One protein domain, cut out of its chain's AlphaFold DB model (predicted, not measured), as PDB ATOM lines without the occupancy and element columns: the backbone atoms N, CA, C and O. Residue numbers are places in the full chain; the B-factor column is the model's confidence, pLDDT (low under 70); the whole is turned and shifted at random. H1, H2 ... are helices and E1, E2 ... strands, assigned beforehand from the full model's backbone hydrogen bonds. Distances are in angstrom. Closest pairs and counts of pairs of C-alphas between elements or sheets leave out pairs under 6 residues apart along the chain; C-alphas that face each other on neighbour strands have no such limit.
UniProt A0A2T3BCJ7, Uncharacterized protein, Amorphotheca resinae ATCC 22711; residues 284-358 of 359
ATOM      1  N   GLN A 284     111.191 153.312  93.894       77.75
ATOM      2  CA  GLN A 284     110.893 153.662  92.505       77.75
ATOM      3  C   GLN A 284     112.157 153.776  91.644       77.75
ATOM      4  O   GLN A 284     112.215 153.160  90.587       77.75
ATOM      5  N   VAL A 285     113.196 154.477  92.114       76.50
ATOM      6  CA  VAL A 285     114.469 154.612  91.381       76.50
ATOM      7  C   VAL A 285     115.173 153.261  91.252       76.50
ATOM      8  O   VAL A 285     115.750 152.959  90.212       76.50
ATOM      9  N   VAL A 286     115.116 152.416  92.284       76.25
ATOM     10  CA  VAL A 286     115.666 151.053  92.221       76.25
ATOM     11  C   VAL A 286     114.907 150.199  91.200       76.25
ATOM     12  O   VAL A 286     115.539 149.455  90.451       76.25
ATOM     13  N   LYS A 287     113.574 150.321  91.140       79.38
ATOM     14  CA  LYS A 287     112.736 149.621  90.158       79.38
ATOM     15  C   LYS A 287     113.029 150.092  88.733       79.38
ATOM     16  O   LYS A 287     113.326 149.254  87.894       79.38
ATOM     17  N   GLU A 288     113.046 151.402  88.493       80.94
ATOM     18  CA  GLU A 288     113.369 152.000  87.188       80.94
ATOM     19  C   GLU A 288     114.762 151.568  86.710       80.94
ATOM     20  O   GLU A 288     114.932 151.147  85.569       80.94
ATOM     21  N   ARG A 289     115.765 151.596  87.597       80.38
ATOM     22  CA  ARG A 289     117.119 151.125  87.267       80.38
ATOM     23  C   ARG A 289     117.136 149.644  86.916       80.38
ATOM     24  O   ARG A 289     117.772 149.270  85.941       80.38
ATOM     25  N   ARG A 290     116.420 148.809  87.673       76.31
ATOM     26  CA  ARG A 290     116.309 147.373  87.387       76.31
ATOM     27  C   ARG A 290     115.621 147.117  86.045       76.31
ATOM     28  O   ARG A 290     116.092 146.268  85.302       76.31
ATOM     29  N   GLU A 291     114.546 147.842  85.741       80.62
ATOM     30  CA  GLU A 291     113.818 147.745  84.467       80.62
ATOM     31  C   GLU A 291     114.699 148.145  83.278       80.62
ATOM     32  O   GLU A 291     114.632 147.514  82.229       80.62
ATOM     33  N   ARG A 292     115.589 149.126  83.461       77.12
ATOM     34  CA  ARG A 292     116.591 149.517  82.457       77.12
ATOM     35  C   ARG A 292     117.847 148.639  82.440       77.12
ATOM     36  O   ARG A 292     118.779 148.928  81.701       77.12
ATOM     37  N   GLY A 293     117.922 147.613  83.288       70.69
ATOM     38  CA  GLY A 293     119.115 146.771  83.439       70.69
ATOM     39  C   GLY A 293     120.323 147.483  84.064       70.69
ATOM     40  O   GLY A 293     121.412 146.916  84.127       70.69
ATOM     41  N   TRP A 294     120.161 148.708  84.566       78.62
ATOM     42  CA  TRP A 294     121.244 149.479  85.165       78.62
ATOM     43  C   TRP A 294     121.642 148.894  86.525       78.62
ATOM     44  O   TRP A 294     120.806 148.526  87.357       78.62
ATOM     45  N   GLY A 295     122.949 148.872  86.807       67.50
ATOM     46  CA  GLY A 295     123.438 148.591  88.156       67.50
ATOM     47  C   GLY A 295     122.900 149.594  89.188       67.50
ATOM     48  O   GLY A 295     122.607 150.743  88.864       67.50
ATOM     49  N   ILE A 296     122.836 149.198  90.469       66.00
ATOM     50  CA  ILE A 296     122.333 150.051  91.572       66.00
ATOM     51  C   ILE A 296     123.052 151.412  91.620       66.00
ATOM     52  O   ILE A 296     122.449 152.417  91.998       66.00
ATOM     53  N   HIS A 297     124.314 151.456  91.192       66.88
ATOM     54  CA  HIS A 297     125.156 152.653  91.171       66.88
ATOM     55  C   HIS A 297     125.372 153.250  89.771       66.88
ATOM     56  O   HIS A 297     126.118 154.220  89.634       66.88
ATOM     57  N   GLN A 298     124.726 152.709  88.736       73.00
ATOM     58  CA  GLN A 298     124.815 153.226  87.373       73.00
ATOM     59  C   GLN A 298     123.630 154.150  87.067       73.00
ATOM     60  O   GLN A 298     122.510 153.946  87.530       73.00
ATOM     61  N   ASN A 299     123.912 155.221  86.327       68.50
ATOM     62  CA  ASN A 299     122.947 156.271  85.966       68.50
ATOM     63  C   ASN A 299     122.974 156.580  84.464       68.50
ATOM     64  O   ASN A 299     122.597 157.677  84.055       68.50
ATOM     65  N   LYS A 300     123.527 155.670  83.668       71.88
ATOM     66  CA  LYS A 300     123.672 155.827  82.229       71.88
ATOM     67  C   LYS A 300     123.257 154.529  81.571       71.88
ATOM     68  O   LYS A 300     123.515 153.468  82.141       71.88
ATOM     69  N   ASP A 301     122.658 154.657  80.397       73.88
ATOM     70  CA  ASP A 301     122.400 153.522  79.529       73.88
ATOM     71  C   ASP A 301     123.704 152.814  79.186       73.88
ATOM     72  O   ASP A 301     124.763 153.442  79.062       73.88
ATOM     73  N   VAL A 302     123.618 151.489  79.096       68.06
ATOM     74  CA  VAL A 302     124.704 150.672  78.571       68.06
ATOM     75  C   VAL A 302     124.881 151.095  77.120       68.06
ATOM     76  O   VAL A 302     123.963 150.970  76.315       68.06
ATOM     77  N   VAL A 303     126.035 151.678  76.812       74.81
ATOM     78  CA  VAL A 303     126.348 152.100  75.450       74.81
ATOM     79  C   VAL A 303     126.966 150.906  74.731       74.81
ATOM     80  O   VAL A 303     128.090 150.503  75.049       74.81
ATOM     81  N   GLU A 304     126.225 150.341  73.779       74.12
ATOM     82  CA  GLU A 304     126.659 149.247  72.898       74.12
ATOM     83  C   GLU A 304     127.600 149.756  71.790       74.12
ATOM     84  O   GLU A 304     127.390 149.530  70.602       74.12
ATOM     85  N   ASP A 305     128.648 150.485  72.175       85.50
ATOM     86  CA  ASP A 305     129.703 150.877  71.242       85.50
ATOM     87  C   ASP A 305     130.568 149.657  70.890       85.50
ATOM     88  O   ASP A 305     130.828 148.804  71.743       85.50
ATOM     89  N   GLU A 306     131.110 149.608  69.667       86.75
ATOM     90  CA  GLU A 306     132.018 148.534  69.217       86.75
ATOM     91  C   GLU A 306     133.171 148.299  70.207       86.75
ATOM     92  O   GLU A 306     133.490 147.163  70.553       86.75
ATOM     93  N   ARG A 307     133.721 149.383  70.770       84.06
ATOM     94  CA  ARG A 307     134.771 149.326  71.801       84.06
ATOM     95  C   ARG A 307     134.319 148.639  73.089       84.06
ATOM     96  O   ARG A 307     135.122 147.968  73.734       84.06
ATOM     97  N   SER A 308     133.063 148.824  73.488       80.12
ATOM     98  CA  SER A 308     132.493 148.185  74.678       80.12
ATOM     99  C   SER A 308     132.318 146.685  74.451       80.12
ATOM    100  O   SER A 308     132.637 145.892  75.336       80.12
ATOM    101  N   VAL A 309     131.873 146.291  73.253       84.31
ATOM    102  CA  VAL A 309     131.708 144.881  72.862       84.31
ATOM    103  C   VAL A 309     133.060 144.166  72.783       84.31
ATOM    104  O   VAL A 309     133.204 143.048  73.279       84.31
ATOM    105  N   GLU A 310     134.077 144.814  72.209       87.38
ATOM    106  CA  GLU A 310     135.450 144.295  72.194       87.38
ATOM    107  C   GLU A 310     136.024 144.168  73.608       87.38
ATOM    108  O   GLU A 310     136.582 143.127  73.954       87.38
ATOM    109  N   GLY A 311     135.835 145.184  74.455       84.81
ATOM    110  CA  GLY A 311     136.255 145.139  75.855       84.81
ATOM    111  C   GLY A 311     135.597 143.996  76.633       84.81
ATOM    112  O   GLY A 311     136.274 143.304  77.394       84.81
ATOM    113  N   ALA A 312     134.303 143.749  76.404       84.88
ATOM    114  CA  ALA A 312     133.597 142.614  76.990       84.88
ATOM    115  C   ALA A 312     134.199 141.279  76.523       84.88
ATOM    116  O   ALA A 312     134.499 140.436  77.364       84.88
ATOM    117  N   ARG A 313     134.477 141.111  75.221       86.88
ATOM    118  CA  ARG A 313     135.135 139.903  74.686       86.88
ATOM    119  C   ARG A 313     136.506 139.640  75.302       86.88
ATOM    120  O   ARG A 313     136.788 138.504  75.667       86.88
ATOM    121  N   VAL A 314     137.337 140.673  75.441       88.44
ATOM    122  CA  VAL A 314     138.671 140.539  76.052       88.44
ATOM    123  C   VAL A 314     138.557 140.069  77.500       88.44
ATOM    124  O   VAL A 314     139.335 139.228  77.943       88.44
ATOM    125  N   LEU A 315     137.575 140.574  78.248       84.44
ATOM    126  CA  LEU A 315     137.351 140.126  79.619       84.44
ATOM    127  C   LEU A 315     136.784 138.700  79.679       84.44
ATOM    128  O   LEU A 315     137.184 137.925  80.545       84.44
ATOM    129  N   GLU A 316     135.887 138.325  78.765       89.50
ATOM    130  CA  GLU A 316     135.402 136.944  78.651       89.50
ATOM    131  C   GLU A 316     136.545 135.958  78.387       89.50
ATOM    132  O   GLU A 316     136.595 134.890  79.000       89.50
ATOM    133  N   GLU A 317     137.489 136.334  77.522       90.06
ATOM    134  CA  GLU A 317     138.693 135.557  77.231       90.06
ATOM    135  C   GLU A 317     139.624 135.475  78.448       90.06
ATOM    136  O   GLU A 317     140.020 134.376  78.836       90.06
ATOM    137  N   LEU A 318     139.896 136.606  79.110       87.62
ATOM    138  CA  LEU A 318     140.794 136.688  80.269       87.62
ATOM    139  C   LEU A 318     140.336 135.817  81.449       87.62
ATOM    140  O   LEU A 318     141.156 135.226  82.151       87.62
ATOM    141  N   PHE A 319     139.027 135.755  81.690       85.88
ATOM    142  CA  PHE A 319     138.456 134.963  82.781       85.88
ATOM    143  C   PHE A 319     137.965 133.578  82.334       85.88
ATOM    144  O   PHE A 319     137.580 132.768  83.180       85.88
ATOM    145  N   GLY A 320     137.955 133.288  81.029       88.12
ATOM    146  CA  GLY A 320     137.424 132.041  80.473       88.12
ATOM    147  C   GLY A 320     135.917 131.859  80.698       88.12
ATOM    148  O   GLY A 320     135.439 130.730  80.844       88.12
ATOM    149  N   VAL A 321     135.155 132.955  80.765       86.50
ATOM    150  CA  VAL A 321     133.716 132.956  81.079       86.50
ATOM    151  C   VAL A 321     132.937 133.624  79.957       86.50
ATOM    152  O   VAL A 321     133.291 134.711  79.533       86.50
ATOM    153  N   ARG A 322     131.836 133.007  79.511       84.44
ATOM    154  CA  ARG A 322     130.895 133.635  78.567       84.44
ATOM    155  C   ARG A 322     129.805 134.405  79.308       84.44
ATOM    156  O   ARG A 322     129.258 133.890  80.285       84.44
ATOM    157  N   GLY A 323     129.433 135.574  78.794       82.56
ATOM    158  CA  GLY A 323     128.355 136.410  79.316       82.56
ATOM    159  C   GLY A 323     128.768 137.182  80.562       82.56
ATOM    160  O   GLY A 323     128.181 136.982  81.630       82.56
ATOM    161  N   ILE A 324     129.778 138.052  80.435       83.12
ATOM    162  CA  ILE A 324     130.359 138.767  81.584       83.12
ATOM    163  C   ILE A 324     129.379 139.707  82.306       83.12
ATOM    164  O   ILE A 324     129.573 140.009  83.480       83.12
ATOM    165  N   ASP A 325     128.279 140.094  81.660       77.31
ATOM    166  CA  ASP A 325     127.261 140.999  82.214       77.31
ATOM    167  C   ASP A 325     126.624 140.490  83.519       77.31
ATOM    168  O   ASP A 325     126.138 141.265  84.347       77.31
ATOM    169  N   ASN A 326     126.649 139.170  83.733       81.44
ATOM    170  CA  ASN A 326     126.140 138.527  84.944       81.44
ATOM    171  C   ASN A 326     127.190 138.382  86.049       81.44
ATOM    172  O   ASN A 326     126.926 137.721  87.055       81.44
ATOM    173  N   PHE A 327     128.370 138.971  85.889       84.19
ATOM    174  CA  PHE A 327     129.472 138.847  86.828       84.19
ATOM    175  C   PHE A 327     129.896 140.223  87.348       84.19
ATOM    176  O   PHE A 327     129.837 141.232  86.653       84.19
ATOM    177  N   GLU A 328     130.326 140.270  88.603       84.81
ATOM    178  CA  GLU A 328     130.874 141.467  89.234       84.81
ATOM    179  C   GLU A 328     132.373 141.254  89.501       84.81
ATOM    180  O   GLU A 328     132.747 140.222  90.078       84.81
ATOM    181  N   PRO A 329     133.245 142.196  89.091       87.50
ATOM    182  CA  PRO A 329     134.661 142.121  89.409       87.50
ATOM    183  C   PRO A 329     134.866 142.319  90.911       87.50
ATOM    184  O   PRO A 329     134.274 143.202  91.536       87.50
ATOM    185  N   GLY A 330     135.727 141.498  91.494       87.31
ATOM    186  CA  GLY A 330     136.119 141.560  92.892       87.31
ATOM    187  C   GLY A 330     137.610 141.310  93.060       87.31
ATOM    188  O   GLY A 330     138.303 140.903  92.133       87.31
ATOM    189  N   VAL A 331     138.105 141.543  94.271       89.88
ATOM    190  CA  VAL A 331     139.479 141.208  94.649       89.88
ATOM    191  C   VAL A 331     139.417 140.245  95.819       89.88
ATOM    192  O   VAL A 331     138.741 140.519  96.814       89.88
ATOM    193  N   ARG A 332     140.113 139.115  95.706       87.88
ATOM    194  CA  ARG A 332     140.239 138.131  96.779       87.88
ATOM    195  C   ARG A 332     141.680 137.656  96.840       87.88
ATOM    196  O   ARG A 332     142.257 137.326  95.813       87.88
ATOM    197  N   ASP A 333     142.259 137.689  98.037       90.44
ATOM    198  CA  ASP A 333     143.649 137.286  98.278       90.44
ATOM    199  C   ASP A 333     144.659 138.025  97.369       90.44
ATOM    200  O   ASP A 333     145.656 137.471  96.921       90.44
ATOM    201  N   GLY A 334     144.375 139.301  97.066       89.75
ATOM    202  CA  GLY A 334     145.203 140.148  96.198       89.75
ATOM    203  C   GLY A 334     145.066 139.872  94.696       89.75
ATOM    204  O   GLY A 334     145.687 140.574  93.901       89.75
ATOM    205  N   GLN A 335     144.240 138.904  94.293       89.31
ATOM    206  CA  GLN A 335     143.986 138.570  92.894       89.31
ATOM    207  C   GLN A 335     142.636 139.111  92.425       89.31
ATOM    208  O   GLN A 335     141.650 139.118  93.171       89.31
ATOM    209  N   LEU A 336     142.596 139.568  91.171       85.50
ATOM    210  CA  LEU A 336     141.359 139.960  90.508       85.50
ATOM    211  C   LEU A 336     140.545 138.699  90.197       85.50
ATOM    212  O   LEU A 336     141.052 137.745  89.609       85.50
ATOM    213  N   ILE A 337     139.283 138.704  90.604       91.69
ATOM    214  CA  ILE A 337     138.343 137.609  90.386       91.69
ATOM    215  C   ILE A 337     137.053 138.152  89.772       91.69
ATOM    216  O   ILE A 337     136.635 139.265  90.084       91.69
ATOM    217  N   MET A 338     136.379 137.351  88.956       89.75
ATOM    218  CA  MET A 338     134.987 137.581  88.573       89.75
ATOM    219  C   MET A 338     134.075 136.708  89.429       89.75
ATOM    220  O   MET A 338     134.266 135.494  89.541       89.75
ATOM    221  N   MET A 339     133.078 137.325  90.058       88.69
ATOM    222  CA  MET A 339     132.087 136.636  90.884       88.69
ATOM    223  C   MET A 339     130.729 136.673  90.205       88.69
ATOM    224  O   MET A 339     130.289 137.724  89.754       88.69
ATOM    225  N   GLU A 340     130.034 135.542  90.162       87.00
ATOM    226  CA  GLU A 340     128.672 135.498  89.625       87.00
ATOM    227  C   GLU A 340     127.735 136.378  90.466       87.00
ATOM    228  O   GLU A 340     127.642 136.236  91.695       87.00
ATOM    229  N   ARG A 341     127.028 137.297  89.804       77.12
ATOM    230  CA  ARG A 341     126.099 138.222  90.443       77.12
ATOM    231  C   ARG A 341     124.956 137.423  91.045       77.12
ATOM    232  O   ARG A 341     124.206 136.737  90.352       77.12
ATOM    233  N   ALA A 342     124.778 137.528  92.358       66.75
ATOM    234  CA  ALA A 342     123.692 136.856  93.057       66.75
ATOM    235  C   ALA A 342     122.347 137.543  92.755       66.75
ATOM    236  O   ALA A 342     121.802 138.274  93.585       66.75
ATOM    237  N   VAL A 343     121.790 137.313  91.563       62.41
ATOM    238  CA  VAL A 343     120.449 137.788  91.214       62.41
ATOM    239  C   VAL A 343     119.445 137.038  92.087       62.41
ATOM    240  O   VAL A 343     119.176 135.846  91.906       62.41
ATOM    241  N   ARG A 344     118.905 137.738  93.091       58.66
ATOM    242  CA  ARG A 344     117.777 137.260  93.894       58.66
ATOM    243  C   ARG A 344     116.519 137.378  93.045       58.66
ATOM    244  O   ARG A 344     115.858 138.412  93.073       58.66
ATOM    245  N   GLU A 345     116.205 136.327  92.299       55.53
ATOM    246  CA  GLU A 345     114.948 136.271  91.547       55.53
ATOM    247  C   GLU A 345     113.731 136.251  92.478       55.53
ATOM    248  O   GLU A 345     112.737 136.865  92.141       55.53
ATOM    249  N   ASN A 346     113.820 135.674  93.684       55.56
ATOM    250  CA  ASN A 346     112.656 135.498  94.572       55.56
ATOM    251  C   ASN A 346     112.988 135.622  96.074       55.56
ATOM    252  O   ASN A 346     112.505 134.848  96.896       55.56
ATOM    253  N   GLY A 347     113.911 136.512  96.460       56.22
ATOM    254  CA  GLY A 347     114.298 136.716  97.872       56.22
ATOM    255  C   GLY A 347     115.083 135.563  98.530       56.22
ATOM    256  O   GLY A 347     115.728 135.769  99.558       56.22
ATOM    257  N   LYS A 348     115.120 134.376  97.917       58.34
ATOM    258  CA  LYS A 348     115.937 133.235  98.346       58.34
ATOM    259  C   LYS A 348     117.397 133.452  97.932       58.34
ATOM    260  O   LYS A 348     117.684 133.795  96.786       58.34
ATOM    261  N   LYS A 349     118.330 133.279  98.875       53.62
ATOM    262  CA  LYS A 349     119.776 133.350  98.606       53.62
ATOM    263  C   LYS A 349     120.139 132.236  97.611       53.62
ATOM    264  O   LYS A 349     119.926 131.066  97.925       53.62
ATOM    265  N   LYS A 350     120.662 132.579  96.424       58.16
ATOM    266  CA  LYS A 350     121.264 131.582  95.520       58.16
ATOM    267  C   LYS A 350     122.495 130.952  96.194       58.16
ATOM    268  O   LYS A 350     123.016 131.472  97.186       58.16
ATOM    269  N   ARG A 351     122.895 129.787  95.666       63.50
ATOM    270  CA  ARG A 351     124.105 129.025  96.026       63.50
ATOM    271  C   ARG A 351     125.332 129.943  96.137       63.50
ATOM    272  O   ARG A 351     125.334 131.036  95.580       63.50
ATOM    273  N   LYS A 352     126.370 129.491  96.857       73.94
ATOM    274  CA  LYS A 352     127.653 130.210  96.965       73.94
ATOM    275  C   LYS A 352     128.085 130.680  95.560       73.94
ATOM    276  O   LYS A 352     128.074 129.836  94.661       73.94
ATOM    277  N   PRO A 353     128.391 131.978  95.368       78.81
ATOM    278  CA  PRO A 353     128.702 132.519  94.050       78.81
ATOM    279  C   PRO A 353     129.899 131.776  93.467       78.81
ATOM    280  O   PRO A 353     130.856 131.477  94.190       78.81
ATOM    281  N   ARG A 354     129.826 131.446  92.177       84.44
ATOM    282  CA  ARG A 354     130.976 130.904  91.457       84.44
ATOM    283  C   ARG A 354     132.022 132.004  91.320       84.44
ATOM    284  O   ARG A 354     131.679 133.158  91.065       84.44
ATOM    285  N   ILE A 355     133.274 131.633  91.549       86.69
ATOM    286  CA  ILE A 355     134.419 132.535  91.516       86.69
ATOM    287  C   ILE A 355     135.331 132.061  90.396       86.69
ATOM    288  O   ILE A 355     135.694 130.885  90.363       86.69
ATOM    289  N   TYR A 356     135.682 132.984  89.515       87.81
ATOM    290  CA  TYR A 356     136.572 132.770  88.387       87.81
ATOM    291  C   TYR A 356     137.792 133.658  88.605       87.81
ATOM    292  O   TYR A 356     137.667 134.879  88.667       87.81
ATOM    293  N   ALA A 357     138.952 133.045  88.815       85.44
ATOM    294  CA  ALA A 357     140.215 133.771  88.859       85.44
ATOM    295  C   ALA A 357     140.724 133.997  87.432       85.44
ATOM    296  O   ALA A 357     140.353 133.248  86.528       85.44
ATOM    297  N   VAL A 358     141.553 135.024  87.244       82.44
ATOM    298  CA  VAL A 358     142.305 135.194  85.992       82.44
ATOM    299  C   VAL A 358     143.192 133.960  85.796       82.44
ATOM    300  O   VAL A 358     143.916 133.586  86.724       82.44
TER     301      VAL A 358
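What this domain is: This is residues 284 to 358 of the 359 residues of an uncharacterized protein of Amorphotheca resinae ATCC 22711 (UniProt A0A2T3BCJ7). A small twisted sheet of three strands, E1, E2 and E3, is grazed by the last residues of H2, while the short helix H1 stands well away from the sheet and from H2. Two long stretches with no named element make wide loops: residues 292 to 305 join H1 to H2, and residues 341 to 354 join E2 to E3, with residues 344 to 349 sticking out. The printed part has 75 residues with two named helices and three named strands, in the order H1 H2 E1 E2 E3; the sheet runs E1, E2, E3 and is antiparallel. The class is mixed, helices and strands, with 37 residues, under half, in named elements. The whole is only just loose, close to compact, with a radius of gyration of the C-alphas of 13.9 A and spans of 37 by 35 by 21 A.

How they stand to each other: E1, residues 327 to 332, E2, residues 335 to 340, and E3, residues 355 to 357, form a meander, each strand the antiparallel neighbour of the one before. E1 and E2 are a hairpin with a tight link, their directions at 145 degrees; N 328 and O 339, 2.8 A apart, and N 337 and O 330, 2.9 A, are within hydrogen-bond range. E2 and E3 are a hairpin with a long link, at 147 degrees; N 338 and O 356, 2.8 A apart, are within hydrogen-bond range. E1 and E3 are edge strands. The sheet is only just strongly twisted, its C-alphas lying up to 4.0 A off its best plane. H2, residues 306 to 319, is on the sheet but only grazes it, with residues 315 to 319. The closest C-alphas of H2 and E3 are those of Phe 319 and Tyr 356, 6.3 A apart. H1, residues 284 to 291, is not on the sheet and is apart from H2. In H1 and H2 every O i to N i+4 pair is within hydrogen-bond range.

Where its parts are: E1 measures 14.7 A from first to last C-alpha, E2 16.0 A and E3 6.5 A. H2 measures 20.2 A, from C-alpha 306 at (132.018, 148.534, 69.217) to C-alpha 319 at (138.456, 134.963, 82.781). H1 measures 10.4 A and begins at C-alpha 284, (110.893, 153.662, 92.505). E3 ends at C-alpha 357, (140.215, 133.771, 88.859).

The domain as a whole: The two C-alphas farthest apart, those of Gln 284 and Asp 333, are 37.1 A apart. The printed part has no cut. The links H1 to H2 and E2 to E3 are long, 14 residues each. Residues 303 to 311, of which 306 to 311 belong to H2, stand free, as do residues 344 to 349. The mean pLDDT of the printed part is 78.8; residues 295 to 297, 299, 302 and 342 to 351 are under 70.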